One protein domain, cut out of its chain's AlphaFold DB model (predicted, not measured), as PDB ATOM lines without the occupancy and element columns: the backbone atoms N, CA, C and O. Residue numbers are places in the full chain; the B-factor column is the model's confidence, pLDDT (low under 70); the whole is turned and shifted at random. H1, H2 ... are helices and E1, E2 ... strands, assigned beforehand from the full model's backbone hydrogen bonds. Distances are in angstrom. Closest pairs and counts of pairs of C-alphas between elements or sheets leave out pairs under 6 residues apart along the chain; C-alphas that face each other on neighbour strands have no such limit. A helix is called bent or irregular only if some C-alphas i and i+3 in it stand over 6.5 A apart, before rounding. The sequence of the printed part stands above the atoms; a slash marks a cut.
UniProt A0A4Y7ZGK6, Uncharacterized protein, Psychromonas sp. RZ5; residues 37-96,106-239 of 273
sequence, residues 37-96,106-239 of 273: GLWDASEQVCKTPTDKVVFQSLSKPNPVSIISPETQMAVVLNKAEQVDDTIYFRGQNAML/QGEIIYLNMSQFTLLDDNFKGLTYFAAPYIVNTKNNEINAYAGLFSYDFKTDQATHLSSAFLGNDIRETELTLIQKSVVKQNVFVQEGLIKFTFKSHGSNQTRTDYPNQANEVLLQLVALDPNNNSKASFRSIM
ATOM      1  N   GLY A  37      30.399 -60.039-110.343       51.12
ATOM      2  CA  GLY A  37      31.287 -61.196-110.184       51.12
ATOM      3  C   GLY A  37      31.034 -62.315-111.204       51.12
ATOM      4  O   GLY A  37      30.014 -62.324-111.895       51.12
ATOM      5  N   LEU A  38      31.968 -63.269-111.300       53.34
ATOM      6  CA  LEU A  38      31.833 -64.472-112.133       53.34
ATOM      7  C   LEU A  38      31.460 -65.667-111.248       53.34
ATOM      8  O   LEU A  38      32.180 -65.998-110.308       53.34
ATOM      9  N   TRP A  39      30.336 -66.316-111.537       66.06
ATOM     10  CA  TRP A  39      29.894 -67.483-110.780       66.06
ATOM     11  C   TRP A  39      30.612 -68.751-111.254       66.06
ATOM     12  O   TRP A  39      30.487 -69.121-112.421       66.06
ATOM     13  N   ASP A  40      31.319 -69.437-110.353       58.78
ATOM     14  CA  ASP A  40      31.860 -70.770-110.613       58.78
ATOM     15  C   ASP A  40      30.835 -71.839-110.209       58.78
ATOM     16  O   ASP A  40      30.540 -72.035-109.027       58.78
ATOM     17  N   ALA A  41      30.282 -72.540-111.201       55.12
ATOM     18  CA  ALA A  41      29.268 -73.568-110.979       55.12
ATOM     19  C   ALA A  41      29.824 -74.861-110.354       55.12
ATOM     20  O   ALA A  41      29.062 -75.601-109.730       55.12
ATOM     21  N   SER A  42      31.122 -75.130-110.512       49.31
ATOM     22  CA  SER A  42      31.780 -76.328-109.981       49.31
ATOM     23  C   SER A  42      32.123 -76.174-108.499       49.31
ATOM     24  O   SER A  42      31.894 -77.089-107.710       49.31
ATOM     25  N   GLU A  43      32.584 -74.986-108.107       53.41
ATOM     26  CA  GLU A  43      32.989 -74.675-106.733       53.41
ATOM     27  C   GLU A  43      31.857 -74.043-105.905       53.41
ATOM     28  O   GLU A  43      31.954 -73.982-104.681       53.41
ATOM     29  N   GLN A  44      30.769 -73.596-106.545       66.00
ATOM     30  CA  GLN A  44      29.657 -72.853-105.928       66.00
ATOM     31  C   GLN A  44      30.106 -71.568-105.211       66.00
ATOM     32  O   GLN A  44      29.595 -71.209-104.145       66.00
ATOM     33  N   VAL A  45      31.073 -70.860-105.800       63.81
ATOM     34  CA  VAL A  45      31.641 -69.622-105.251       63.81
ATOM     35  C   VAL A  45      31.567 -68.504-106.290       63.81
ATOM     36  O   VAL A  45      31.796 -68.713-107.480       63.81
ATOM     37  N   CYS A  46      31.264 -67.287-105.832       57.34
ATOM     38  CA  CYS A  46      31.378 -66.087-106.652       57.34
ATOM     39  C   CYS A  46      32.836 -65.604-106.677       57.34
ATOM     40  O   CYS A  46      33.369 -65.182-105.646       57.34
ATOM     41  N   LYS A  47      33.483 -65.663-107.842       59.41
ATOM     42  CA  LYS A  47      34.866 -65.215-108.040       59.41
ATOM     43  C   LYS A  47      34.925 -63.687-108.187       59.41
ATOM     44  O   LYS A  47      34.098 -63.066-108.861       59.41
ATOM     45  N   THR A  48      35.889 -63.085-107.486       58.16
ATOM     46  CA  THR A  48      36.111 -61.632-107.356       58.16
ATOM     47  C   THR A  48      36.703 -60.963-108.616       58.16
ATOM     48  O   THR A  48      37.196 -61.653-109.504       58.16
ATOM     49  N   PRO A  49      36.700 -59.611-108.703       55.88
ATOM     50  CA  PRO A  49      36.839 -58.838-109.942       55.88
ATOM     51  C   PRO A  49      38.163 -58.941-110.694       55.88
ATOM     52  O   PRO A  49      38.212 -58.461-111.812       55.88
ATOM     53  N   THR A  50      39.242 -59.485-110.131       54.00
ATOM     54  CA  THR A  50      40.565 -59.462-110.783       54.00
ATOM     55  C   THR A  50      40.555 -60.197-112.115       54.00
ATOM     56  O   THR A  50      41.009 -59.657-113.122       54.00
ATOM     57  N   ASP A  51      39.935 -61.375-112.135       56.81
ATOM     58  CA  ASP A  51      39.742 -62.160-113.347       56.81
ATOM     59  C   ASP A  51      38.937 -61.368-114.383       56.81
ATOM     60  O   ASP A  51      39.246 -61.361-115.574       56.81
ATOM     61  N   LYS A  52      37.947 -60.608-113.906       56.78
ATOM     62  CA  LYS A  52      37.115 -59.734-114.725       56.78
ATOM     63  C   LYS A  52      37.838 -58.474-115.192       56.78
ATOM     64  O   LYS A  52      37.593 -58.063-116.312       56.78
ATOM     65  N   VAL A  53      38.717 -57.871-114.395       59.25
ATOM     66  CA  VAL A  53      39.515 -56.690-114.763       59.25
ATOM     67  C   VAL A  53      40.523 -57.082-115.828       59.25
ATOM     68  O   VAL A  53      40.579 -56.426-116.862       59.25
ATOM     69  N   VAL A  54      41.241 -58.191-115.633       62.44
ATOM     70  CA  VAL A  54      42.149 -58.736-116.648       62.44
ATOM     71  C   VAL A  54      41.348 -59.052-117.913       62.44
ATOM     72  O   VAL A  54      41.638 -58.504-118.970       62.44
ATOM     73  N   PHE A  55      40.253 -59.807-117.813       63.16
ATOM     74  CA  PHE A  55      39.392 -60.124-118.956       63.16
ATOM     75  C   PHE A  55      38.813 -58.880-119.667       63.16
ATOM     76  O   PHE A  55      38.857 -58.781-120.893       63.16
ATOM     77  N   GLN A  56      38.290 -57.900-118.926       59.22
ATOM     78  CA  GLN A  56      37.713 -56.666-119.470       59.22
ATOM     79  C   GLN A  56      38.783 -55.786-120.115       59.22
ATOM     80  O   GLN A  56      38.545 -55.246-121.197       59.22
ATOM     81  N   SER A  57      39.958 -55.681-119.495       58.97
ATOM     82  CA  SER A  57      41.096 -54.920-120.009       58.97
ATOM     83  C   SER A  57      41.669 -55.529-121.283       58.97
ATOM     84  O   SER A  57      42.131 -54.797-122.148       58.97
ATOM     85  N   LEU A  58      41.592 -56.851-121.431       60.88
ATOM     86  CA  LEU A  58      41.950 -57.552-122.661       60.88
ATOM     87  C   LEU A  58      40.891 -57.395-123.775       60.88
ATOM     88  O   LEU A  58      41.194 -57.596-124.948       60.88
ATOM     89  N   SER A  59      39.651 -57.031-123.426       54.66
ATOM     90  CA  SER A  59      38.508 -56.970-124.354       54.66
ATOM     91  C   SER A  59      38.254 -55.593-125.009       54.66
ATOM     92  O   SER A  59      37.385 -55.489-125.877       54.66
ATOM     93  N   LYS A  60      38.968 -54.523-124.610       59.31
ATOM     94  CA  LYS A  60      38.803 -53.115-125.068       59.31
ATOM     95  C   LYS A  60      40.147 -52.347-124.984       59.31
ATOM     96  O   LYS A  60      41.062 -52.884-124.384       59.31
ATOM     97  N   PRO A  61      40.270 -51.090-125.478       50.22
ATOM     98  CA  PRO A  61      41.206 -50.581-126.519       50.22
ATOM     99  C   PRO A  61      42.724 -50.886-126.420       50.22
ATOM    100  O   PRO A  61      43.469 -50.413-127.276       50.22
ATOM    101  N   ASN A  62      43.186 -51.665-125.444       59.56
ATOM    102  CA  ASN A  62      44.560 -52.117-125.238       59.56
ATOM    103  C   ASN A  62      44.695 -53.607-125.618       59.56
ATOM    104  O   ASN A  62      44.783 -54.466-124.740       59.56
ATOM    105  N   PRO A  63      44.643 -53.954-126.918       68.12
ATOM    106  CA  PRO A  63      44.676 -55.344-127.343       68.12
ATOM    107  C   PRO A  63      46.015 -55.988-126.980       68.12
ATOM    108  O   PRO A  63      47.085 -55.449-127.273       68.12
ATOM    109  N   VAL A  64      45.959 -57.185-126.398       81.06
ATOM    110  CA  VAL A  64      47.165 -57.989-126.190       81.06
ATOM    111  C   VAL A  64      47.714 -58.455-127.517       81.06
ATOM    112  O   VAL A  64      46.977 -58.854-128.416       81.06
ATOM    113  N   SER A  65      49.036 -58.431-127.618       87.81
ATOM    114  CA  SER A  65      49.748 -59.087-128.703       87.81
ATOM    115  C   SER A  65      50.405 -60.357-128.189       87.81
ATOM    116  O   SER A  65      51.085 -60.326-127.165       87.81
ATOM    117  N   ILE A  66      50.224 -61.458-128.912       90.06
ATOM    118  CA  ILE A  66      50.996 -62.687-128.712       90.06
ATOM    119  C   ILE A  66      52.136 -62.680-129.724       90.06
ATOM    120  O   ILE A  66      51.918 -62.407-130.901       90.06
ATOM    121  N   ILE A  67      53.355 -62.965-129.271       90.19
ATOM    122  CA  ILE A  67      54.466 -63.246-130.182       90.19
ATOM    123  C   ILE A  67      54.321 -64.703-130.594       90.19
ATOM    124  O   ILE A  67      54.486 -65.587-129.755       90.19
ATOM    125  N   SER A  68      53.968 -64.937-131.857       87.31
ATOM    126  CA  SER A  68      53.790 -66.288-132.380       87.31
ATOM    127  C   SER A  68      55.086 -67.094-132.234       87.31
ATOM    128  O   SER A  68      56.124 -66.647-132.731       87.31
ATOM    129  N   PRO A  69      55.051 -68.290-131.621       85.38
ATOM    130  CA  PRO A  69      56.202 -69.188-131.596       85.38
ATOM    131  C   PRO A  69      56.627 -69.640-132.999       85.38
ATOM    132  O   PRO A  69      57.817 -69.830-133.243       85.38
ATOM    133  N   GLU A  70      55.669 -69.753-133.922       82.56
ATOM    134  CA  GLU A  70      55.875 -70.239-135.289       82.56
ATOM    135  C   GLU A  70      56.551 -69.195-136.178       82.56
ATOM    136  O   GLU A  70      57.483 -69.491-136.923       82.56
ATOM    137  N   THR A  71      56.082 -67.949-136.104       83.12
ATOM    138  CA  THR A  71      56.513 -66.892-137.029       83.12
ATOM    139  C   THR A  71      57.378 -65.820-136.383       83.12
ATOM    140  O   THR A  71      57.944 -64.990-137.093       83.12
ATOM    141  N   GLN A  72      57.484 -65.808-135.050       86.06
ATOM    142  CA  GLN A  72      58.139 -64.756-134.258       86.06
ATOM    143  C   GLN A  72      57.543 -63.358-134.494       86.06
ATOM    144  O   GLN A  72      58.145 -62.337-134.159       86.06
ATOM    145  N   MET A  73      56.337 -63.294-135.066       85.38
ATOM    146  CA  MET A  73      55.624 -62.053-135.333       85.38
ATOM    147  C   MET A  73      54.584 -61.776-134.249       85.38
ATOM    148  O   MET A  73      53.949 -62.689-133.719       85.38
ATOM    149  N   ALA A  74      54.376 -60.493-133.951       87.75
ATOM    150  CA  ALA A  74      53.316 -60.058-133.055       87.75
ATOM    151  C   ALA A  74      51.939 -60.187-133.729       87.75
ATOM    152  O   ALA A  74      51.693 -59.617-134.794       87.75
ATOM    153  N   VAL A  75      51.027 -60.903-133.078       88.69
ATOM    154  CA  VAL A  75      49.630 -61.064-133.480       88.69
ATOM    155  C   VAL A  75      48.751 -60.336-132.475       88.69
ATOM    156  O   VAL A  75      48.639 -60.744-131.320       88.69
ATOM    157  N   VAL A  76      48.124 -59.251-132.927       87.38
ATOM    158  CA  VAL A  76      47.229 -58.428-132.106       87.38
ATOM    159  C   VAL A  76      45.879 -59.131-131.968       87.38
ATOM    160  O   VAL A  76      45.198 -59.376-132.966       87.38
ATOM    161  N   LEU A  77      45.481 -59.433-130.734       86.44
ATOM    162  CA  LEU A  77      44.180 -60.004-130.400       86.44
ATOM    163  C   LEU A  77      43.145 -58.879-130.328       86.44
ATOM    164  O   LEU A  77      43.110 -58.110-129.371       86.44
ATOM    165  N   ASN A  78      42.329 -58.738-131.368       78.31
ATOM    166  CA  ASN A  78      41.448 -57.581-131.550       78.31
ATOM    167  C   ASN A  78      39.959 -57.938-131.615       78.31
ATOM    168  O   ASN A  78      39.123 -57.039-131.736       78.31
ATOM    169  N   LYS A  79      39.614 -59.226-131.555       82.62
ATOM    170  CA  LYS A  79      38.232 -59.684-131.641       82.62
ATOM    171  C   LYS A  79      37.927 -60.681-130.532       82.62
ATOM    172  O   LYS A  79      38.574 -61.714-130.442       82.62
ATOM    173  N   ALA A  80      36.905 -60.396-129.734       82.88
ATOM    174  CA  ALA A  80      36.314 -61.387-128.846       82.88
ATOM    175  C   ALA A  80      35.292 -62.233-129.617       82.88
ATOM    176  O   ALA A  80      34.449 -61.696-130.339       82.88
ATOM    177  N   GLU A  81      35.380 -63.551-129.478       80.62
ATOM    178  CA  GLU A  81      34.454 -64.522-130.056       80.62
ATOM    179  C   GLU A  81      34.001 -65.481-128.951       80.62
ATOM    180  O   GLU A  81      34.800 -65.889-128.113       80.62
ATOM    181  N   GLN A  82      32.718 -65.833-128.938       79.12
ATOM    182  CA  GLN A  82      32.179 -66.850-128.041       79.12
ATOM    183  C   GLN A  82      31.763 -68.059-128.878       79.12
ATOM    184  O   GLN A  82      31.046 -67.908-129.870       79.12
ATOM    185  N   VAL A  83      32.234 -69.239-128.485       78.81
ATOM    186  CA  VAL A  83      31.873 -70.529-129.077       78.81
ATOM    187  C   VAL A  83      31.376 -71.405-127.939       78.81
ATOM    188  O   VAL A  83      32.140 -71.717-127.024       78.81
ATOM    189  N   ASP A  84      30.091 -71.748-127.978       84.50
ATOM    190  CA  ASP A  84      29.378 -72.379-126.866       84.50
ATOM    191  C   ASP A  84      29.569 -71.566-125.564       84.50
ATOM    192  O   ASP A  84      29.297 -70.360-125.534       84.50
ATOM    193  N   ASP A  85      30.090 -72.194-124.510       78.50
ATOM    194  CA  ASP A  85      30.387 -71.557-123.219       78.50
ATOM    195  C   ASP A  85      31.844 -71.056-123.111       78.50
ATOM    196  O   ASP A  85      32.300 -70.634-122.045       78.50
ATOM    197  N   THR A  86      32.609 -71.092-124.210       77.75
ATOM    198  CA  THR A  86      34.026 -70.703-124.229       77.75
ATOM    199  C   THR A  86      34.236 -69.362-124.921       77.75
ATOM    200  O   THR A  86      33.757 -69.134-126.033       77.75
ATOM    201  N   ILE A  87      34.999 -68.475-124.284       82.19
ATOM    202  CA  ILE A  87      35.348 -67.162-124.822       82.19
ATOM    203  C   ILE A  87      36.786 -67.181-125.322       82.19
ATOM    204  O   ILE A  87      37.715 -67.533-124.594       82.19
ATOM    205  N   TYR A  88      36.964 -66.728-126.556       85.31
ATOM    206  CA  TYR A  88      38.255 -66.592-127.202       85.31
ATOM    207  C   TYR A  88      38.556 -65.135-127.533       85.31
ATOM    208  O   TYR A  88      37.696 -64.406-128.035       85.31
ATOM    209  N   PHE A  89      39.808 -64.726-127.338       87.94
ATOM    210  CA  PHE A  89      40.352 -63.565-128.033       87.94
ATOM    211  C   PHE A  89      41.102 -64.020-129.271       87.94
ATOM    212  O   PHE A  89      42.089 -64.753-129.206       87.94
ATOM    213  N   ARG A  90      40.603 -63.574-130.416       88.06
ATOM    214  CA  ARG A  90      41.127 -63.881-131.727       88.06
ATOM    215  C   ARG A  90      41.992 -62.736-132.232       88.06
ATOM    216  O   ARG A  90      41.612 -61.565-132.156       88.06
ATOM    217  N   GLY A  91      43.128 -63.096-132.811       87.81
ATOM    218  CA  GLY A  91      43.989 -62.192-133.557       87.81
ATOM    219  C   GLY A  91      44.409 -62.784-134.890       87.81
ATOM    220  O   GLY A  91      44.392 -63.997-135.100       87.81
ATOM    221  N   GLN A  92      44.784 -61.896-135.801       84.62
ATOM    222  CA  GLN A  92      45.352 -62.252-137.091       84.62
ATOM    223  C   GLN A  92      46.497 -61.292-137.393       84.62
ATOM    224  O   GLN A  92      46.415 -60.097-137.103       84.62
ATOM    225  N   ASN A  93      47.579 -61.807-137.965       74.44
ATOM    226  CA  ASN A  93      48.739 -60.986-138.280       74.44
ATOM    227  C   ASN A  93      48.409 -59.908-139.342       74.44
ATOM    228  O   ASN A  93      47.823 -60.195-140.387       74.44
ATOM    229  N   ALA A  94      48.783 -58.651-139.072       53.12
ATOM    230  CA  ALA A  94      48.370 -57.467-139.829       53.12
ATOM    231  C   ALA A  94      49.011 -57.316-141.221       53.12
ATOM    232  O   ALA A  94      48.446 -56.602-142.052       53.12
ATOM    233  N   MET A  95      50.118 -58.011-141.531       52.56
ATOM    234  CA  MET A  95      50.656 -58.045-142.908       52.56
ATOM    235  C   MET A  95      49.664 -58.639-143.932       52.56
ATOM    236  O   MET A  95      49.872 -58.521-145.131       52.56
ATOM    237  N   LEU A  96      48.557 -59.223-143.463       51.28
ATOM    238  CA  LEU A  96      47.497 -59.842-144.260       51.28
ATOM    239  C   LEU A  96      46.263 -58.949-144.460       51.28
ATOM    240  O   LEU A  96      45.387 -59.289-145.251       51.28
ATOM    241  N   GLN A 106      50.000 -66.606-146.766       52.47
ATOM    242  CA  GLN A 106      48.760 -66.882-146.031       52.47
ATOM    243  C   GLN A 106      49.120 -66.925-144.553       52.47
ATOM    244  O   GLN A 106      50.106 -67.577-144.207       52.47
ATOM    245  N   GLY A 107      48.379 -66.225-143.703       62.66
ATOM    246  CA  GLY A 107      48.854 -66.019-142.347       62.66
ATOM    247  C   GLY A 107      47.988 -66.580-141.241       62.66
ATOM    248  O   GLY A 107      46.880 -67.070-141.433       62.66
ATOM    249  N   GLU A 108      48.621 -66.528-140.085       82.88
ATOM    250  CA  GLU A 108      48.295 -67.239-138.869       82.88
ATOM    251  C   GLU A 108      47.121 -66.593-138.137       82.88
ATOM    252  O   GLU A 108      47.014 -65.360-138.064       82.88
ATOM    253  N   ILE A 109      46.248 -67.437-137.589       88.81
ATOM    254  CA  ILE A 109      45.153 -67.007-136.724       88.81
ATOM    255  C   ILE A 109      45.398 -67.585-135.340       88.81
ATOM    256  O   ILE A 109      45.552 -68.795-135.192       88.81
ATOM    257  N   ILE A 110      45.396 -66.716-134.334       92.19
ATOM    258  CA  ILE A 110      45.571 -67.107-132.937       92.19
ATOM    259  C   ILE A 110      44.241 -66.971-132.202       92.19
ATOM    260  O   ILE A 110      43.549 -65.966-132.371       92.19
ATOM    261  N   TYR A 111      43.912 -67.965-131.378       91.56
ATOM    262  CA  TYR A 111      42.751 -67.998-130.491       91.56
ATOM    263  C   TYR A 111      43.213 -68.227-129.052       91.56
ATOM    264  O   TYR A 111      43.559 -69.344-128.677       91.56
ATOM    265  N   LEU A 112      43.218 -67.174-128.239       91.69
ATOM    266  CA  LEU A 112      43.504 -67.236-126.807       91.69
ATOM    267  C   LEU A 112      42.237 -67.617-126.044       91.69
ATOM    268  O   LEU A 112      41.258 -66.877-126.104       91.69
ATOM    269  N   ASN A 113      42.242 -68.748-125.340       90.31
ATOM    270  CA  ASN A 113      41.102 -69.219-124.558       90.31
ATOM    271  C   ASN A 113      41.065 -68.513-123.200       90.31
ATOM    272  O   ASN A 113      41.826 -68.820-122.281       90.31
ATOM    273  N   MET A 114      40.133 -67.579-123.079       84.44
ATOM    274  CA  MET A 114      39.945 -66.760-121.892       84.44
ATOM    275  C   MET A 114      38.963 -67.352-120.890       84.44
ATOM    276  O   MET A 114      38.835 -66.810-119.802       84.44
ATOM    277  N   SER A 115      38.273 -68.446-121.209       82.25
ATOM    278  CA  SER A 115      37.484 -69.166-120.200       82.25
ATOM    279  C   SER A 115      38.353 -70.068-119.323       82.25
ATOM    280  O   SER A 115      37.906 -70.499-118.266       82.25
ATOM    281  N   GLN A 116      39.583 -70.363-119.753       85.44
ATOM    282  CA  GLN A 116      40.503 -71.278-119.072       85.44
ATOM    283  C   GLN A 116      41.777 -70.601-118.567       85.44
ATOM    284  O   GLN A 116      42.757 -71.289-118.291       85.44
ATOM    285  N   PHE A 117      41.818 -69.271-118.476       87.62
ATOM    286  CA  PHE A 117      42.982 -68.629-117.872       87.62
ATOM    287  C   PHE A 117      42.996 -68.827-116.354       87.62
ATOM    288  O   PHE A 117      41.962 -69.025-115.717       87.62
ATOM    289  N   THR A 118      44.183 -68.745-115.764       86.50
ATOM    290  CA  THR A 118      44.366 -68.810-114.318       86.50
ATOM    291  C   THR A 118      45.362 -67.748-113.868       86.50
ATOM    292  O   THR A 118      46.406 -67.558-114.501       86.50
ATOM    293  N   LEU A 119      45.043 -67.043-112.781       85.94
ATOM    294  CA  LEU A 119      45.992 -66.151-112.120       85.94
ATOM    295  C   LEU A 119      47.047 -66.980-111.392       85.94
ATOM    296  O   LEU A 119      46.750 -67.961-110.709       85.94
ATOM    297  N   LEU A 120      48.297 -66.561-111.535       85.81
ATOM    298  CA  LEU A 120      49.459 -67.275-111.021       85.81
ATOM    299  C   LEU A 120      49.969 -66.687-109.705       85.81
ATOM    300  O   LEU A 120      50.851 -67.275-109.080       85.81
ATOM    301  N   ASP A 121      49.417 -65.556-109.279       78.56
ATOM    302  CA  ASP A 121      49.666 -64.901-108.002       78.56
ATOM    303  C   ASP A 121      48.387 -64.216-107.492       78.56
ATOM    304  O   ASP A 121      47.396 -64.092-108.209       78.56
ATOM    305  N   ASP A 122      48.417 -63.787-106.229       73.12
ATOM    306  CA  ASP A 122      47.340 -63.022-105.586       73.12
ATOM    307  C   ASP A 122      47.649 -61.513-105.545       73.12
ATOM    308  O   ASP A 122      47.190 -60.791-104.655       73.12
ATOM    309  N   ASN A 123      48.496 -61.008-106.449       72.38
ATOM    310  CA  ASN A 123      48.788 -59.586-106.489       72.38
ATOM    311  C   ASN A 123      47.677 -58.834-107.221       72.38
ATOM    312  O   ASN A 123      47.473 -58.968-108.421       72.38
ATOM    313  N   PHE A 124      46.997 -57.962-106.486       67.69
ATOM    314  CA  PHE A 124      45.888 -57.158-107.000       67.69
ATOM    315  C   PHE A 124      46.237 -55.669-107.110       67.69
ATOM    316  O   PHE A 124      45.357 -54.827-107.282       67.69
ATOM    317  N   LYS A 125      47.519 -55.314-106.934       66.81
ATOM    318  CA  LYS A 125      48.017 -53.935-106.998       66.81
ATOM    319  C   LYS A 125      49.362 -53.898-107.725       66.81
ATOM    320  O   LYS A 125      50.388 -54.303-107.184       66.81
ATOM    321  N   GLY A 126      49.373 -53.346-108.936       77.31
ATOM    322  CA  GLY A 126      50.567 -53.279-109.783       77.31
ATOM    323  C   GLY A 126      50.631 -54.439-110.770       77.31
ATOM    324  O   GLY A 126      49.712 -54.596-111.556       77.31
ATOM    325  N   LEU A 127      51.703 -55.225-110.744       81.50
ATOM    326  CA  LEU A 127      51.939 -56.290-111.717       81.50
ATOM    327  C   LEU A 127      51.462 -57.653-111.186       81.50
ATOM    328  O   LEU A 127      51.857 -58.043-110.088       81.50
ATOM    329  N   THR A 128      50.664 -58.372-111.969       83.88
ATOM    330  CA  THR A 128      50.266 -59.774-111.737       83.88
ATOM    331  C   THR A 128      50.609 -60.625-112.955       83.88
ATOM    332  O   THR A 128      50.858 -60.091-114.040       83.88
ATOM    333  N   TYR A 129      50.615 -61.943-112.792       86.69
ATOM    334  CA  TYR A 129      50.879 -62.901-113.856       86.69
ATOM    335  C   TYR A 129      49.717 -63.875-114.019       86.69
ATOM    336  O   TYR A 129      49.098 -64.312-113.050       86.69
ATOM    337  N   PHE A 130      49.440 -64.252-115.263       88.94
ATOM    338  CA  PHE A 130      48.411 -65.233-115.582       88.94
ATOM    339  C   PHE A 130      48.851 -66.154-116.715       88.94
ATOM    340  O   PHE A 130      49.684 -65.790-117.552       88.94
ATOM    341  N   ALA A 131      48.301 -67.364-116.722       92.12
ATOM    342  CA  ALA A 131      48.501 -68.341-117.780       92.12
ATOM    343  C   ALA A 131      47.175 -68.614-118.476       92.12
ATOM    344  O   ALA A 131      46.137 -68.653-117.821       92.12
ATOM    345  N   ALA A 132      47.210 -68.820-119.786       92.00
ATOM    346  CA  ALA A 132      46.030 -69.166-120.565       92.00
ATOM    347  C   ALA A 132      46.414 -70.063-121.750       92.00
ATOM    348  O   ALA A 132      47.451 -69.817-122.378       92.00
ATOM    349  N   PRO A 133      45.605 -71.082-122.087       94.06
ATOM    350  CA  PRO A 133      45.819 -71.842-123.304       94.06
ATOM    351  C   PRO A 133      45.474 -70.994-124.528       94.06
ATOM    352  O   PRO A 133      44.509 -70.228-124.525       94.06
ATOM    353  N   TYR A 134      46.230 -71.160-125.604       93.81
ATOM    354  CA  TYR A 134      45.877 -70.599-126.898       93.81
ATOM    355  C   TYR A 134      46.217 -71.554-128.034       93.81
ATOM    356  O   TYR A 134      47.062 -72.438-127.908       93.81
ATOM    357  N   ILE A 135      45.521 -71.370-129.147       92.56
ATOM    358  CA  ILE A 135      45.663 -72.176-130.350       92.56
ATOM    359  C   ILE A 135      46.158 -71.289-131.481       92.56
ATOM    360  O   ILE A 135      45.651 -70.186-131.689       92.56
ATOM    361  N   VAL A 136      47.113 -71.812-132.231       91.75
ATOM    362  CA  VAL A 136      47.625 -71.271-133.479       91.75
ATOM    363  C   VAL A 136      47.083 -72.122-134.617       91.75
ATOM    364  O   VAL A 136      47.358 -73.317-134.687       91.75
ATOM    365  N   ASN A 137      46.323 -71.511-135.520       89.38
ATOM    366  CA  ASN A 137      45.952 -72.129-136.785       89.38
ATOM    367  C   ASN A 137      46.903 -71.633-137.879       89.38
ATOM    368  O   ASN A 137      46.922 -70.438-138.208       89.38
ATOM    369  N   THR A 138      47.711 -72.550-138.409       80.81
ATOM    370  CA  THR A 138      48.721 -72.256-139.427       80.81
ATOM    371  C   THR A 138      48.158 -72.372-140.846       80.81
ATOM    372  O   THR A 138      47.054 -72.854-141.096       80.81
ATOM    373  N   LYS A 139      48.972 -71.972-141.827       72.62
ATOM    374  CA  LYS A 139      48.664 -72.049-143.262       72.62
ATOM    375  C   LYS A 139      48.250 -73.448-143.745       72.62
ATOM    376  O   LYS A 139      47.467 -73.556-144.685       72.62
ATOM    377  N   ASN A 140      48.776 -74.506-143.133       71.88
ATOM    378  CA  ASN A 140      48.538 -75.885-143.567       71.88
ATOM    379  C   ASN A 140      47.311 -76.519-142.889       71.88
ATOM    380  O   ASN A 140      47.170 -77.741-142.922       71.88
ATOM    381  N   ASN A 141      46.444 -75.703-142.273       74.31
ATOM    382  CA  ASN A 141      45.392 -76.140-141.350       74.31
ATOM    383  C   ASN A 141      45.947 -76.971-140.182       74.31
ATOM    384  O   ASN A 141      45.266 -77.864-139.684       74.31
ATOM    385  N   GLU A 142      47.190 -76.708-139.772       82.06
ATOM    386  CA  GLU A 142      47.747 -77.315-138.564       82.06
ATOM    387  C   GLU A 142      47.307 -76.491-137.367       82.06
ATOM    388  O   GLU A 142      47.378 -75.258-137.385       82.06
ATOM    389  N   ILE A 143      46.820 -77.188-136.349       87.31
ATOM    390  CA  ILE A 143      46.317 -76.590-135.125       87.31
ATOM    391  C   ILE A 143      47.341 -76.882-134.034       87.31
ATOM    392  O   ILE A 143      47.383 -77.984-133.499       87.31
ATOM    393  N   ASN A 144      48.159 -75.893-133.689       89.94
ATOM    394  CA  ASN A 144      49.187 -76.030-132.660       89.94
ATOM    395  C   ASN A 144      48.692 -75.353-131.383       89.94
ATOM    396  O   ASN A 144      48.245 -74.207-131.414       89.94
ATOM    397  N   ALA A 145      48.740 -76.052-130.257       92.62
ATOM    398  CA  ALA A 145      48.282 -75.533-128.976       92.62
ATOM    399  C   ALA A 145      49.462 -75.215-128.055       92.62
ATOM    400  O   ALA A 145      50.460 -75.939-127.994       92.62
ATOM    401  N   TYR A 146      49.316 -74.119-127.316       94.50
ATOM    402  CA  TYR A 146      50.335 -73.567-126.438       94.50
ATOM    403  C   TYR A 146      49.729 -73.123-125.113       94.50
ATOM    404  O   TYR A 146      48.574 -72.705-125.039       94.50
ATOM    405  N   ALA A 147      50.552 -73.139-124.074       94.94
ATOM    406  CA  ALA A 147      50.326 -72.371-122.865       94.94
ATOM    407  C   ALA A 147      51.005 -71.008-123.020       94.94
ATOM    408  O   ALA A 147      52.220 -70.943-123.203       94.94
ATOM    409  N   GLY A 148      50.238 -69.923-122.940       94.12
ATOM    410  CA  GLY A 148      50.765 -68.561-122.908       94.12
ATOM    411  C   GLY A 148      50.958 -68.076-121.475       94.12
ATOM    412  O   GLY A 148      50.075 -68.256-120.637       94.12
ATOM    413  N   LEU A 149      52.104 -67.454-121.207       93.00
ATOM    414  CA  LEU A 149      52.409 -66.720-119.982       93.00
ATOM    415  C   LEU A 149      52.275 -65.229-120.258       93.00
ATOM    416  O   LEU A 149      52.863 -64.710-121.211       93.00
ATOM    417  N   PHE A 150      51.559 -64.533-119.386       91.00
ATOM    418  CA  PHE A 150      51.293 -63.112-119.523       91.00
ATOM    419  C   PHE A 150      51.534 -62.396-118.198       91.00
ATOM    420  O   PHE A 150      51.293 -62.954-117.127       91.00
ATOM    421  N   SER A 151      51.965 -61.140-118.269       88.44
ATOM    422  CA  SER A 151      51.828 -60.201-117.154       88.44
ATOM    423  C   SER A 151      50.700 -59.224-117.421       88.44
ATOM    424  O   SER A 151      50.484 -58.845-118.570       88.44
ATOM    425  N   TYR A 152      50.060 -58.750-116.363       86.44
ATOM    426  CA  TYR A 152      49.101 -57.657-116.394       86.44
ATOM    427  C   TYR A 152      49.494 -56.582-115.383       86.44
ATOM    428  O   TYR A 152      49.751 -56.889-114.221       86.44
ATOM    429  N   ASP A 153      49.554 -55.327-115.822       85.06
ATOM    430  CA  ASP A 153      49.839 -54.181-114.961       85.06
ATOM    431  C   ASP A 153      48.569 -53.357-114.703       85.06
ATOM    432  O   ASP A 153      48.124 -52.592-115.557       85.06
ATOM    433  N   PHE A 154      48.036 -53.455-113.481       79.62
ATOM    434  CA  PHE A 154      46.875 -52.703-112.985       79.62
ATOM    435  C   PHE A 154      47.081 -51.179-112.966       79.62
ATOM    436  O   PHE A 154      46.135 -50.442-112.703       79.62
ATOM    437  N   LYS A 155      48.309 -50.669-113.147       82.88
ATOM    438  CA  LYS A 155      48.548 -49.217-113.246       82.88
ATOM    439  C   LYS A 155      48.329 -48.686-114.655       82.88
ATOM    440  O   LYS A 155      47.974 -47.520-114.806       82.88
ATOM    441  N   THR A 156      48.633 -49.500-115.662       83.25
ATOM    442  CA  THR A 156      48.605 -49.100-117.075       83.25
ATOM    443  C   THR A 156      47.465 -49.749-117.852       83.25
ATOM    444  O   THR A 156      47.227 -49.359-118.994       83.25
ATOM    445  N   ASP A 157      46.753 -50.700-117.242       78.44
ATOM    446  CA  ASP A 157      45.714 -51.521-117.867       78.44
ATOM    447  C   ASP A 157      46.228 -52.211-119.144       78.44
ATOM    448  O   ASP A 157      45.559 -52.256-120.182       78.44
ATOM    449  N   GLN A 158      47.467 -52.707-119.074       82.38
ATOM    450  CA  GLN A 158      48.155 -53.389-120.168       82.38
ATOM    451  C   GLN A 158      48.507 -54.814-119.766       82.38
ATOM    452  O   GLN A 158      49.103 -55.052-118.712       82.38
ATOM    453  N   ALA A 159      48.210 -55.756-120.657       87.00
ATOM    454  CA  ALA A 159      48.780 -57.091-120.598       87.00
ATOM    455  C   ALA A 159      49.912 -57.239-121.617       87.00
ATOM    456  O   ALA A 159      49.903 -56.647-122.694       87.00
ATOM    457  N   THR A 160      50.910 -58.042-121.269       88.38
ATOM    458  CA  THR A 160      52.079 -58.324-122.103       88.38
ATOM    459  C   THR A 160      52.295 -59.824-122.162       88.38
ATOM    460  O   THR A 160      52.328 -60.484-121.125       88.38
ATOM    461  N   HIS A 161      52.449 -60.359-123.371       91.62
ATOM    462  CA  HIS A 161      52.872 -61.739-123.576       91.62
ATOM    463  C   HIS A 161      54.354 -61.891-123.223       91.62
ATOM    464  O   HIS A 161      55.192 -61.141-123.725       91.62
ATOM    465  N   LEU A 162      54.662 -62.859-122.363       90.62
ATOM    466  CA  LEU A 162      56.009 -63.096-121.845       90.62
ATOM    467  C   LEU A 162      56.644 -64.339-122.458       90.62
ATOM    468  O   LEU A 162      57.811 -64.319-122.836       90.62
ATOM    469  N   SER A 163      55.887 -65.432-122.548       92.56
ATOM    470  CA  SER A 163      56.424 -66.719-122.978       92.56
ATOM    471  C   SER A 163      55.329 -67.653-123.465       92.56
ATOM    472  O   SER A 163      54.160 -67.501-123.118       92.56
ATOM    473  N   SER A 164      55.729 -68.647-124.249       93.75
ATOM    474  CA  SER A 164      54.858 -69.693-124.762       93.75
ATOM    475  C   SER A 164      55.516 -71.052-124.596       93.75
ATOM    476  O   SER A 164      56.674 -71.224-124.973       93.75
ATOM    477  N   ALA A 165      54.772 -72.018-124.066       92.94
ATOM    478  CA  ALA A 165      55.180 -73.416-124.008       92.94
ATOM    479  C   ALA A 165      54.296 -74.243-124.941       92.94
ATOM    480  O   ALA A 165      53.073 -74.128-124.900       92.94
ATOM    481  N   PHE A 166      54.912 -75.059-125.791       91.75
ATOM    482  CA  PHE A 166      54.192 -75.934-126.713       91.75
ATOM    483  C   PHE A 166      53.520 -77.080-125.952       91.75
ATOM    484  O   PHE A 166      54.171 -77.756-125.156       91.75
ATOM    485  N   LEU A 167      52.225 -77.280-126.193       89.81
ATOM    486  CA  LEU A 167      51.448 -78.372-125.603       89.81
ATOM    487  C   LEU A 167      51.333 -79.545-126.578       89.81
ATOM    488  O   LEU A 167      51.392 -80.697-126.162       89.81
ATOM    489  N   GLY A 168      51.197 -79.271-127.875       87.00
ATOM    490  CA  GLY A 168      51.063 -80.307-128.894       87.00
ATOM    491  C   GLY A 168      50.240 -79.860-130.094       87.00
ATOM    492  O   GLY A 168      49.702 -78.751-130.134       87.00
ATOM    493  N   ASN A 169      50.131 -80.761-131.066       86.75
ATOM    494  CA  ASN A 169      49.343 -80.561-132.278       86.75
ATOM    495  C   ASN A 169      47.958 -81.198-132.126       86.75
ATOM    496  O   ASN A 169      47.817 -82.227-131.461       86.75
ATOM    497  N   ASP A 170      46.967 -80.595-132.778       86.19
ATOM    498  CA  ASP A 170      45.593 -81.080-132.898       86.19
ATOM    499  C   ASP A 170      44.990 -81.464-131.534       86.19
ATOM    500  O   ASP A 170      44.449 -82.550-131.329       86.19
ATOM    501  N   ILE A 171      45.124 -80.560-130.560       86.94
ATOM    502  CA  ILE A 171      44.711 -80.795-129.174       86.94
ATOM    503  C   ILE A 171      43.193 -80.617-128.978       86.94
ATOM    504  O   ILE A 171      42.566 -79.711-129.533       86.94
ATOM    505  N   ARG A 172      42.604 -81.461-128.122       85.12
ATOM    506  CA  ARG A 172      41.228 -81.367-127.606       85.12
ATOM    507  C   ARG A 172      41.192 -81.525-126.090       85.12
ATOM    508  O   ARG A 172      42.143 -82.017-125.490       85.12
ATOM    509  N   GLU A 173      40.055 -81.152-125.498       83.69
ATOM    510  CA  GLU A 173      39.769 -81.355-124.069       83.69
ATOM    511  C   GLU A 173      40.868 -80.785-123.154       83.69
ATOM    512  O   GLU A 173      41.232 -81.391-122.153       83.69
ATOM    513  N   THR A 174      41.433 -79.632-123.528       87.81
ATOM    514  CA  THR A 174      42.445 -78.954-122.717       87.81
ATOM    515  C   THR A 174      41.836 -78.512-121.398       87.81
ATOM    516  O   THR A 174      40.797 -77.859-121.384       87.81
ATOM    517  N   GLU A 175      42.510 -78.817-120.302       90.25
ATOM    518  CA  GLU A 175      42.186 -78.350-118.964       90.25
ATOM    519  C   GLU A 175      43.460 -77.796-118.322       90.25
ATOM    520  O   GLU A 175      44.521 -78.424-118.367       90.25
ATOM    521  N   LEU A 176      43.353 -76.592-117.758       90.50
ATOM    522  CA  LEU A 176      44.414 -75.938-117.003       90.50
ATOM    523  C   LEU A 176      44.096 -76.031-115.511       90.50
ATOM    524  O   LEU A 176      43.109 -75.468-115.045       90.50
ATOM    525  N   THR A 177      44.976 -76.679-114.754       90.56
ATOM    526  CA  THR A 177      44.913 -76.744-113.294       90.56
ATOM    527  C   THR A 177      46.074 -75.972-112.673       90.56
ATOM    528  O   THR A 177      47.244 -76.205-112.986       90.56
ATOM    529  N   LEU A 178      45.764 -75.083-111.734       87.50
ATOM    530  CA  LEU A 178      46.760 -74.440-110.883       87.50
ATOM    531  C   LEU A 178      47.155 -75.393-109.749       87.50
ATOM    532  O   LEU A 178      46.341 -75.699-108.883       87.50
ATOM    533  N   ILE A 179      48.403 -75.863-109.749       88.62
ATOM    534  CA  ILE A 179      48.925 -76.765-108.708       88.62
ATOM    535  C   ILE A 179      49.489 -75.961-107.541       88.62
ATOM    536  O   ILE A 179      49.280 -76.297-106.377       88.62
ATOM    537  N   GLN A 180      50.203 -74.882-107.853       86.00
ATOM    538  CA  GLN A 180      50.868 -74.049-106.867       86.00
ATOM    539  C   GLN A 180      50.900 -72.600-107.342       86.00
ATOM    540  O   GLN A 180      51.341 -72.310-108.452       86.00
ATOM    541  N   LYS A 181      50.459 -71.675-106.486       84.94
ATOM    542  CA  LYS A 181      50.593 -70.237-106.739       84.94
ATOM    543  C   LYS A 181      52.030 -69.782-106.550       84.94
ATOM    544  O   LYS A 181      52.744 -70.271-105.671       84.94
ATOM    545  N   SER A 182      52.409 -68.786-107.329       82.00
ATOM    546  CA  SER A 182      53.629 -68.034-107.097       82.00
ATOM    547  C   SER A 182      53.450 -67.140-105.877       82.00
ATOM    548  O   SER A 182      52.389 -66.547-105.673       82.00
ATOM    549  N   VAL A 183      54.494 -67.017-105.062       79.19
ATOM    550  CA  VAL A 183      54.475 -66.139-103.888       79.19
ATOM    551  C   VAL A 183      55.521 -65.058-104.071       79.19
ATOM    552  O   VAL A 183      56.715 -65.346-104.153       79.19
ATOM    553  N   VAL A 184      55.065 -63.807-104.074       70.12
ATOM    554  CA  VAL A 184      55.924 -62.623-104.147       70.12
ATOM    555  C   VAL A 184      55.965 -61.952-102.779       70.12
ATOM    556  O   VAL A 184      54.934 -61.577-102.224       70.12
ATOM    557  N   LYS A 185      57.164 -61.774-102.221       69.56
ATOM    558  CA  LYS A 185      57.395 -61.003-100.992       69.56
ATOM    559  C   LYS A 185      58.416 -59.917-101.270       69.56
ATOM    560  O   LYS A 185      59.494 -60.212-101.765       69.56
ATOM    561  N   GLN A 186      58.080 -58.670-100.937       67.62
ATOM    562  CA  GLN A 186      58.977 -57.518-101.124       67.62
ATOM    563  C   GLN A 186      59.544 -57.428-102.555       67.62
ATOM    564  O   GLN A 186      60.714 -57.116-102.747       67.62
ATOM    565  N   ASN A 187      58.708 -57.716-103.557       62.47
ATOM    566  CA  ASN A 187      59.083 -57.783-104.973       62.47
ATOM    567  C   ASN A 187      60.113 -58.873-105.332       62.47
ATOM    568  O   ASN A 187      60.796 -58.759-106.343       62.47
ATOM    569  N   VAL A 188      60.210 -59.937-104.536       63.19
ATOM    570  CA  VAL A 188      61.016 -61.128-104.833       63.19
ATOM    571  C   VAL A 188      60.107 -62.349-104.840       63.19
ATOM    572  O   VAL A 188      59.303 -62.533-103.922       63.19
ATOM    573  N   PHE A 189      60.232 -63.196-105.860       66.31
ATOM    574  CA  PHE A 189      59.564 -64.492-105.871       66.31
ATOM    575  C   PHE A 189      60.247 -65.412-104.866       66.31
ATOM    576  O   PHE A 189      61.405 -65.787-105.023       66.31
ATOM    577  N   VAL A 190      59.520 -65.745-103.805       72.50
ATOM    578  CA  VAL A 190      59.963 -66.718-102.798       72.50
ATOM    579  C   VAL A 190      59.457 -68.123-103.112       72.50
ATOM    580  O   VAL A 190      59.894 -69.085-102.492       72.50
ATOM    581  N   GLN A 191      58.529 -68.231-104.064       78.50
ATOM    582  CA  GLN A 191      57.989 -69.487-104.555       78.50
ATOM    583  C   GLN A 191      57.572 -69.315-106.013       78.50
ATOM    584  O   GLN A 191      56.816 -68.394-106.337       78.50
ATOM    585  N   GLU A 192      58.059 -70.210-106.865       82.75
ATOM    586  CA  GLU A 192      57.652 -70.321-108.263       82.75
ATOM    587  C   GLU A 192      56.279 -70.995-108.355       82.75
ATOM    588  O   GLU A 192      55.992 -71.949-107.628       82.75
ATOM    589  N   GLY A 193      55.416 -70.488-109.233       84.94
ATOM    590  CA  GLY A 193      54.138 -71.123-109.526       84.94
ATOM    591  C   GLY A 193      54.321 -72.416-110.319       84.94
ATOM    592  O   GLY A 193      55.272 -72.556-111.089       84.94
ATOM    593  N   LEU A 194      53.380 -73.341-110.158       89.25
ATOM    594  CA  LEU A 194      53.311 -74.595-110.899       89.25
ATOM    595  C   LEU A 194      51.895 -74.770-111.438       89.25
ATOM    596  O   LEU A 194      50.919 -74.739-110.685       89.25
ATOM    597  N   ILE A 195      51.792 -74.977-112.743       91.88
ATOM    598  CA  ILE A 195      50.535 -75.266-113.426       91.88
ATOM    599  C   ILE A 195      50.637 -76.583-114.179       91.88
ATOM    600  O   ILE A 195      51.729 -77.049-114.513       91.88
ATOM    601  N   LYS A 196      49.484 -77.179-114.446       92.69
ATOM    602  CA  LYS A 196      49.356 -78.459-115.121       92.69
ATOM    603  C   LYS A 196      48.331 -78.342-116.233       92.69
ATOM    604  O   LYS A 196      47.220 -77.880-115.992       92.69
ATOM    605  N   PHE A 197      48.715 -78.767-117.427       92.56
ATOM    606  CA  PHE A 197      47.818 -78.913-118.560       92.56
ATOM    607  C   PHE A 197      47.541 -80.390-118.786       92.56
ATOM    608  O   PHE A 197      48.479 -81.163-118.976       92.56
ATOM    609  N   THR A 198      46.272 -80.770-118.796       91.31
ATOM    610  CA  THR A 198      45.813 -82.098-119.220       91.31
ATOM    611  C   THR A 198      45.016 -81.957-120.502       91.31
ATOM    612  O   THR A 198      44.227 -81.025-120.636       91.31
ATOM    613  N   PHE A 199      45.255 -82.831-121.477       90.19
ATOM    614  CA  PHE A 199      44.614 -82.727-122.788       90.19
ATOM    615  C   PHE A 199      44.666 -84.039-123.575       90.19
ATOM    616  O   PHE A 199      45.437 -84.948-123.255       90.19
ATOM    617  N   LYS A 200      43.873 -84.123-124.649       89.75
ATOM    618  CA  LYS A 200      43.957 -85.192-125.653       89.75
ATOM    619  C   LYS A 200      44.670 -84.710-126.911       89.75
ATOM    620  O   LYS A 200      44.319 -83.663-127.448       89.75
ATOM    621  N   SER A 201      45.631 -85.488-127.403       87.62
ATOM    622  CA  SER A 201      46.317 -85.263-128.683       87.62
ATOM    623  C   SER A 201      46.244 -86.498-129.579       87.62
ATOM    624  O   SER A 201      45.706 -87.545-129.202       87.62
ATOM    625  N   HIS A 202      46.790 -86.374-130.786       85.25
ATOM    626  CA  HIS A 202      47.001 -87.518-131.661       85.25
ATOM    627  C   HIS A 202      48.209 -88.310-131.170       85.25
ATOM    628  O   HIS A 202      49.240 -87.725-130.830       85.25
ATOM    629  N   GLY A 203      48.080 -89.632-131.153       82.25
ATOM    630  CA  GLY A 203      49.213 -90.530-131.007       82.25
ATOM    631  C   GLY A 203      49.991 -90.706-132.302       82.25
ATOM    632  O   GLY A 203      49.512 -90.380-133.387       82.25
ATOM    633  N   SER A 204      51.200 -91.259-132.191       80.12
ATOM    634  CA  SER A 204      52.186 -91.324-133.284       80.12
ATOM    635  C   SER A 204      51.686 -91.999-134.568       80.12
ATOM    636  O   SER A 204      52.206 -91.727-135.645       80.12
ATOM    637  N   ASN A 205      50.691 -92.884-134.453       83.12
ATOM    638  CA  ASN A 205      50.137 -93.660-135.564       83.12
ATOM    639  C   ASN A 205      48.737 -93.191-135.991       83.12
ATOM    640  O   ASN A 205      48.139 -93.805-136.873       83.12
ATOM    641  N   GLN A 206      48.187 -92.154-135.352       82.44
ATOM    642  CA  GLN A 206      46.883 -91.607-135.715       82.44
ATOM    643  C   GLN A 206      47.021 -90.640-136.889       82.44
ATOM    644  O   GLN A 206      47.952 -89.837-136.964       82.44
ATOM    645  N   THR A 207      46.069 -90.698-137.813       85.44
ATOM    646  CA  THR A 207      45.987 -89.733-138.905       85.44
ATOM    647  C   THR A 207      45.483 -88.389-138.380       85.44
ATOM    648  O   THR A 207      44.795 -88.323-137.364       85.44
ATOM    649  N   ARG A 208      45.771 -87.291-139.086       78.25
ATOM    650  CA  ARG A 208      45.253 -85.953-138.727       78.25
ATOM    651  C   ARG A 208      43.726 -85.834-138.785       78.25
ATOM    652  O   ARG A 208      43.169 -84.894-138.236       78.25
ATOM    653  N   THR A 209      43.050 -86.758-139.462       82.94
ATOM    654  CA  THR A 209      41.583 -86.798-139.524       82.94
ATOM    655  C   THR A 209      40.953 -87.557-138.364       82.94
ATOM    656  O   THR A 209      39.741 -87.457-138.173       82.94
ATOM    657  N   ASP A 210      41.744 -88.328-137.615       85.62
ATOM    658  CA  ASP A 210      41.242 -89.074-136.470       85.62
ATOM    659  C   ASP A 210      40.933 -88.133-135.310       85.62
ATOM    660  O   ASP A 210      41.476 -87.039-135.202       85.62
ATOM    661  N   TYR A 211      40.040 -88.563-134.423       85.56
ATOM    662  CA  TYR A 211      39.780 -87.812-133.205       85.56
ATOM    663  C   TYR A 211      40.939 -88.019-132.205       85.56
ATOM    664  O   TYR A 211      41.299 -89.179-131.950       85.56
ATOM    665  N   PRO A 212      41.497 -86.949-131.604       88.88
ATOM    666  CA  PRO A 212      42.542 -87.053-130.586       88.88
ATOM    667  C   PRO A 212      42.108 -87.952-129.429       88.88
ATOM    668  O   PRO A 212      41.055 -87.732-128.825       88.88
ATOM    669  N   ASN A 213      42.906 -88.966-129.100       83.81
ATOM    670  CA  ASN A 213      42.586 -89.894-128.012       83.81
ATOM    671  C   ASN A 213      43.754 -90.181-127.063       83.81
ATOM    672  O   ASN A 213      43.514 -90.728-125.986       83.81
ATOM    673  N   GLN A 214      44.984 -89.790-127.414       84.38
ATOM    674  CA  GLN A 214      46.127 -89.933-126.524       84.38
ATOM    675  C   GLN A 214      45.998 -88.910-125.401       84.38
ATOM    676  O   GLN A 214      46.020 -87.707-125.649       84.38
ATOM    677  N   ALA A 215      45.871 -89.389-124.166       84.94
ATOM    678  CA  ALA A 215      45.925 -88.535-122.993       84.94
ATOM    679  C   ALA A 215      47.367 -88.075-122.756       84.94
ATOM    680  O   ALA A 215      48.285 -88.895-122.739       84.94
ATOM    681  N   ASN A 216      47.553 -86.774-122.556       85.69
ATOM    682  CA  ASN A 216      48.839 -86.185-122.212       85.69
ATOM    683  C   ASN A 216      48.688 -85.236-121.027       85.69
ATOM    684  O   ASN A 216      47.617 -84.675-120.773       85.69
ATOM    685  N   GLU A 217      49.803 -85.042-120.333       90.00
ATOM    686  CA  GLU A 217      49.938 -84.089-119.246       90.00
ATOM    687  C   GLU A 217      51.258 -83.331-119.401       90.00
ATOM    688  O   GLU A 217      52.296 -83.928-119.682       90.00
ATOM    689  N   VAL A 218      51.217 -82.014-119.205       88.62
ATOM    690  CA  VAL A 218      52.406 -81.160-119.180       88.62
ATOM    691  C   VAL A 218      52.372 -80.320-117.910       88.62
ATOM    692  O   VAL A 218      51.435 -79.549-117.694       88.62
ATOM    693  N   LEU A 219      53.401 -80.447-117.072       91.00
ATOM    694  CA  LEU A 219      53.606 -79.557-115.933       91.00
ATOM    695  C   LEU A 219      54.540 -78.424-116.340       91.00
ATOM    696  O   LEU A 219      55.620 -78.657-116.879       91.00
ATOM    697  N   LEU A 220      54.140 -77.192-116.041       90.19
ATOM    698  CA  LEU A 220      54.920 -75.997-116.324       90.19
ATOM    699  C   LEU A 220      55.168 -75.240-115.026       90.19
ATOM    700  O   LEU A 220      54.233 -74.817-114.343       90.19
ATOM    701  N   GLN A 221      56.439 -75.052-114.702       88.62
ATOM    702  CA  GLN A 221      56.875 -74.179-113.625       88.62
ATOM    703  C   GLN A 221      57.186 -72.792-114.174       88.62
ATOM    704  O   GLN A 221      57.763 -72.648-115.251       88.62
ATOM    705  N   LEU A 222      56.804 -71.766-113.429       86.19
ATOM    706  CA  LEU A 222      57.059 -70.380-113.786       86.19
ATOM    707  C   LEU A 222      58.429 -69.965-113.267       86.19
ATOM    708  O   LEU A 222      58.656 -69.987-112.061       86.19
ATOM    709  N   VAL A 223      59.314 -69.539-114.161       79.62
ATOM    710  CA  VAL A 223      60.699 -69.211-113.819       79.62
ATOM    711  C   VAL A 223      60.984 -67.741-114.089       79.62
ATOM    712  O   VAL A 223      60.465 -67.148-115.037       79.62
ATOM    713  N   ALA A 224      61.852 -67.168-113.250       63.59
ATOM    714  CA  ALA A 224      62.451 -65.846-113.439       63.59
ATOM    715  C   ALA A 224      61.436 -64.706-113.633       63.59
ATOM    716  O   ALA A 224      61.663 -63.764-114.396       63.59
ATOM    717  N   LEU A 225      60.328 -64.777-112.898       65.50
ATOM    718  CA  LEU A 225      59.451 -63.636-112.708       65.50
ATOM    719  C   LEU A 225      60.188 -62.632-111.800       65.50
ATOM    720  O   LEU A 225      60.542 -62.950-110.669       65.50
ATOM    721  N   ASP A 226      60.489 -61.438-112.304       66.19
ATOM    722  CA  ASP A 226      60.979 -60.311-111.502       66.19
ATOM    723  C   ASP A 226      59.971 -59.174-111.680       66.19
ATOM    724  O   ASP A 226      59.791 -58.709-112.808       66.19
ATOM    725  N   PRO A 227      59.334 -58.684-110.601       65.06
ATOM    726  CA  PRO A 227      58.374 -57.585-110.673       65.06
ATOM    727  C   PRO A 227      58.926 -56.299-111.302       65.06
ATOM    728  O   PRO A 227      58.151 -55.433-111.702       65.06
ATOM    729  N   ASN A 228      60.253 -56.157-111.378       70.12
ATOM    730  CA  ASN A 228      60.937 -55.032-112.008       70.12
ATOM    731  C   ASN A 228      61.498 -55.375-113.399       70.12
ATOM    732  O   ASN A 228      61.900 -54.463-114.124       70.12
ATOM    733  N   ASN A 229      61.565 -56.658-113.778       70.81
ATOM    734  CA  ASN A 229      62.142 -57.098-115.045       70.81
ATOM    735  C   ASN A 229      61.596 -58.456-115.536       70.81
ATOM    736  O   ASN A 229      62.203 -59.509-115.351       70.81
ATOM    737  N   ASN A 230      60.517 -58.414-116.314       76.00
ATOM    738  CA  ASN A 230      59.923 -59.614-116.911       76.00
ATOM    739  C   ASN A 230      60.691 -60.188-118.117       76.00
ATOM    740  O   ASN A 230      60.223 -61.153-118.710       76.00
ATOM    741  N   SER A 231      61.846 -59.640-118.517       76.00
ATOM    742  CA  SER A 231      62.544 -60.087-119.744       76.00
ATOM    743  C   SER A 231      63.007 -61.546-119.718       76.00
ATOM    744  O   SER A 231      63.306 -62.110-120.768       76.00
ATOM    745  N   LYS A 232      63.085 -62.152-118.528       78.81
ATOM    746  CA  LYS A 232      63.472 -63.555-118.337       78.81
ATOM    747  C   LYS A 232      62.310 -64.461-117.938       78.81
ATOM    748  O   LYS A 232      62.531 -65.660-117.802       78.81
ATOM    749  N   ALA A 233      61.112 -63.903-117.765       84.50
ATOM    750  CA  ALA A 233      59.928 -64.649-117.378       84.50
ATOM    751  C   ALA A 233      59.619 -65.730-118.415       84.50
ATOM    752  O   ALA A 233      59.401 -65.430-119.590       84.50
ATOM    753  N   SER A 234      59.593 -66.988-117.991       87.75
ATOM    754  CA  SER A 234      59.327 -68.103-118.894       87.75
ATOM    755  C   SER A 234      58.665 -69.275-118.192       87.75
ATOM    756  O   SER A 234      58.647 -69.373-116.963       87.75
ATOM    757  N   PHE A 235      58.109 -70.177-118.995       88.12
ATOM    758  CA  PHE A 235      57.786 -71.512-118.523       88.12
ATOM    759  C   PHE A 235      59.011 -72.419-118.611       88.12
ATOM    760  O   PHE A 235      59.725 -72.434-119.614       88.12
ATOM    761  N   ARG A 236      59.188 -73.248-117.585       85.88
ATOM    762  CA  ARG A 236      60.042 -74.431-117.603       85.88
ATOM    763  C   ARG A 236      59.154 -75.665-117.534       85.88
ATOM    764  O   ARG A 236      58.406 -75.825-116.574       85.88
ATOM    765  N   SER A 237      59.247 -76.531-118.539       83.31
ATOM    766  CA  SER A 237      58.590 -77.837-118.482       83.31
ATOM    767  C   SER A 237      59.230 -78.686-117.390       83.31
ATOM    768  O   SER A 237      60.457 -78.779-117.317       83.31
ATOM    769  N   ILE A 238      58.397 -79.274-116.537       79.31
ATOM    770  CA  ILE A 238      58.815 -80.204-115.497       79.31
ATOM    771  C   ILE A 238      58.330 -81.583-115.912       79.31
ATOM    772  O   ILE A 238      57.135 -81.872-115.891       79.31
ATOM    773  N   MET A 239      59.268 -82.448-116.283       66.69
ATOM    774  CA  MET A 239      58.957 -83.859-116.453       66.69
ATOM    775  C   MET A 239      58.831 -84.466-115.064       66.69
ATOM    776  O   MET A 239      59.814 -84.590-114.335       66.69
TER     777      MET A 239
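This is residues 37 to 96 and 106 to 239 of the 273 residues of an uncharacterized protein of Psychromonas sp. RZ5 (UniProt A0A4Y7ZGK6). A seven-stranded sheet, E3 to E9, is curled back on itself into a deep trough, with the short helix H1 held in the curl at one end and a second sheet, E10, E13, E14 and E15, face to face with its E7 to E9 side as a sandwich. The hairpin E11 and E12 reaches past one end of the second sheet, the loop of residues 202 to 213 makes the other far end, and the small hairpin E1 and E2 lies off to the side beyond H1. The printed part has 194 residues, with one named helix and fifteen named strands in the order E1, E2, H1, then E3 to E15, and its class is mostly strand. The large sheet runs E3, E4, E5, E6, E7, E8, E9 and the second E10, E13, E14, E15, both antiparallel throughout. The whole is compact, with a radius of gyration of the C-alphas of 16.5 A and spans of 51 by 37 by 36 A.

The large sheet holds E3, residues 65 to 67, E4, 74 to 83, E5, 86 to 92, E6, 109 to 113, E7, 127 to 137, E8, 143 to 153, and E9, 158 to 169. It is a folded sheet, bent back on itself into two leaves that face each other: E3, E4, E5 and E6 face E8 and E9, with E7 as the hinge. The edge strands E3 and E9 come as close as 5.5 A, at the C-alphas of Ile 66 and His 161. E4 bends by 63 degrees at residue 79, E7 by 53 degrees at 133 and E9 by 60 degrees at 165. E3 E4 E5 and E6 E7 E8 E9 are meanders, each strand the antiparallel neighbour of the one before. N 134 and O 146 of the hairpin E7 and E8 are within hydrogen-bond range at 2.9 A, and so are N 147 and O 165 of the hairpin E8 and E9 at 2.8 A. The second sheet holds E10, residues 172 to 180, E13, 194 to 201, E14, 214 to 223, and E15, 234 to 238; E13 E14 E15 is a third meander. The two sheets make a sandwich, two sheets face to face, their facing parts 9.9 A centre to centre and their strands at 23 degrees. The closest C-alphas of E9 and E15, Ser 163 and Ser 234, are 5.2 A apart. N 177 and O 196 of the neighbour strands E10 and E13 are within hydrogen-bond range at 2.8 A, and N 197 and O 218 of the hairpin E13 and E14 are within hydrogen-bond range at 2.8 A. E10 runs on into E11, residues 183 to 185, which forms a hairpin with E12, residues 188 to 191. H1, residues 50 to 58, is on the large sheet, which curls round it; the C-alphas of Leu 58 and Ala 159 of E9 are 7.1 A apart. Every O i to N i+4 pair of H1 is within hydrogen-bond range. E1, residues 38 to 40, and E2, residues 45 to 47, form a hairpin apart from both large sheets.

E1 begins at C-alpha 38, (31.833, -64.472, -112.133), and H1 is 12.1 A long. E4 measures 24.2 A, E5 19.1 A, E7 30.3 A, E8 30.4 A and E9 29.8 A; E9 begins at C-alpha 158, (48.155, -53.389, -120.168). E10 measures 24.0 A, E13 21.9 A and E14 28.3 A. E15, 12.6 A long, ends at C-alpha 238, (58.815, -80.204, -115.497).

The C-alphas farthest apart are those of Gln 186 and Thr 209, 51.3 A. Residues 97 to 105 are not printed, and C-alphas 96 and 106 across that cut are 7.4 A apart. The long links are E6 to E7 and E13 to E14. Mean pLDDT of the printed part is 79.6; residues under 70 include 37 to 63 and 185 to 189.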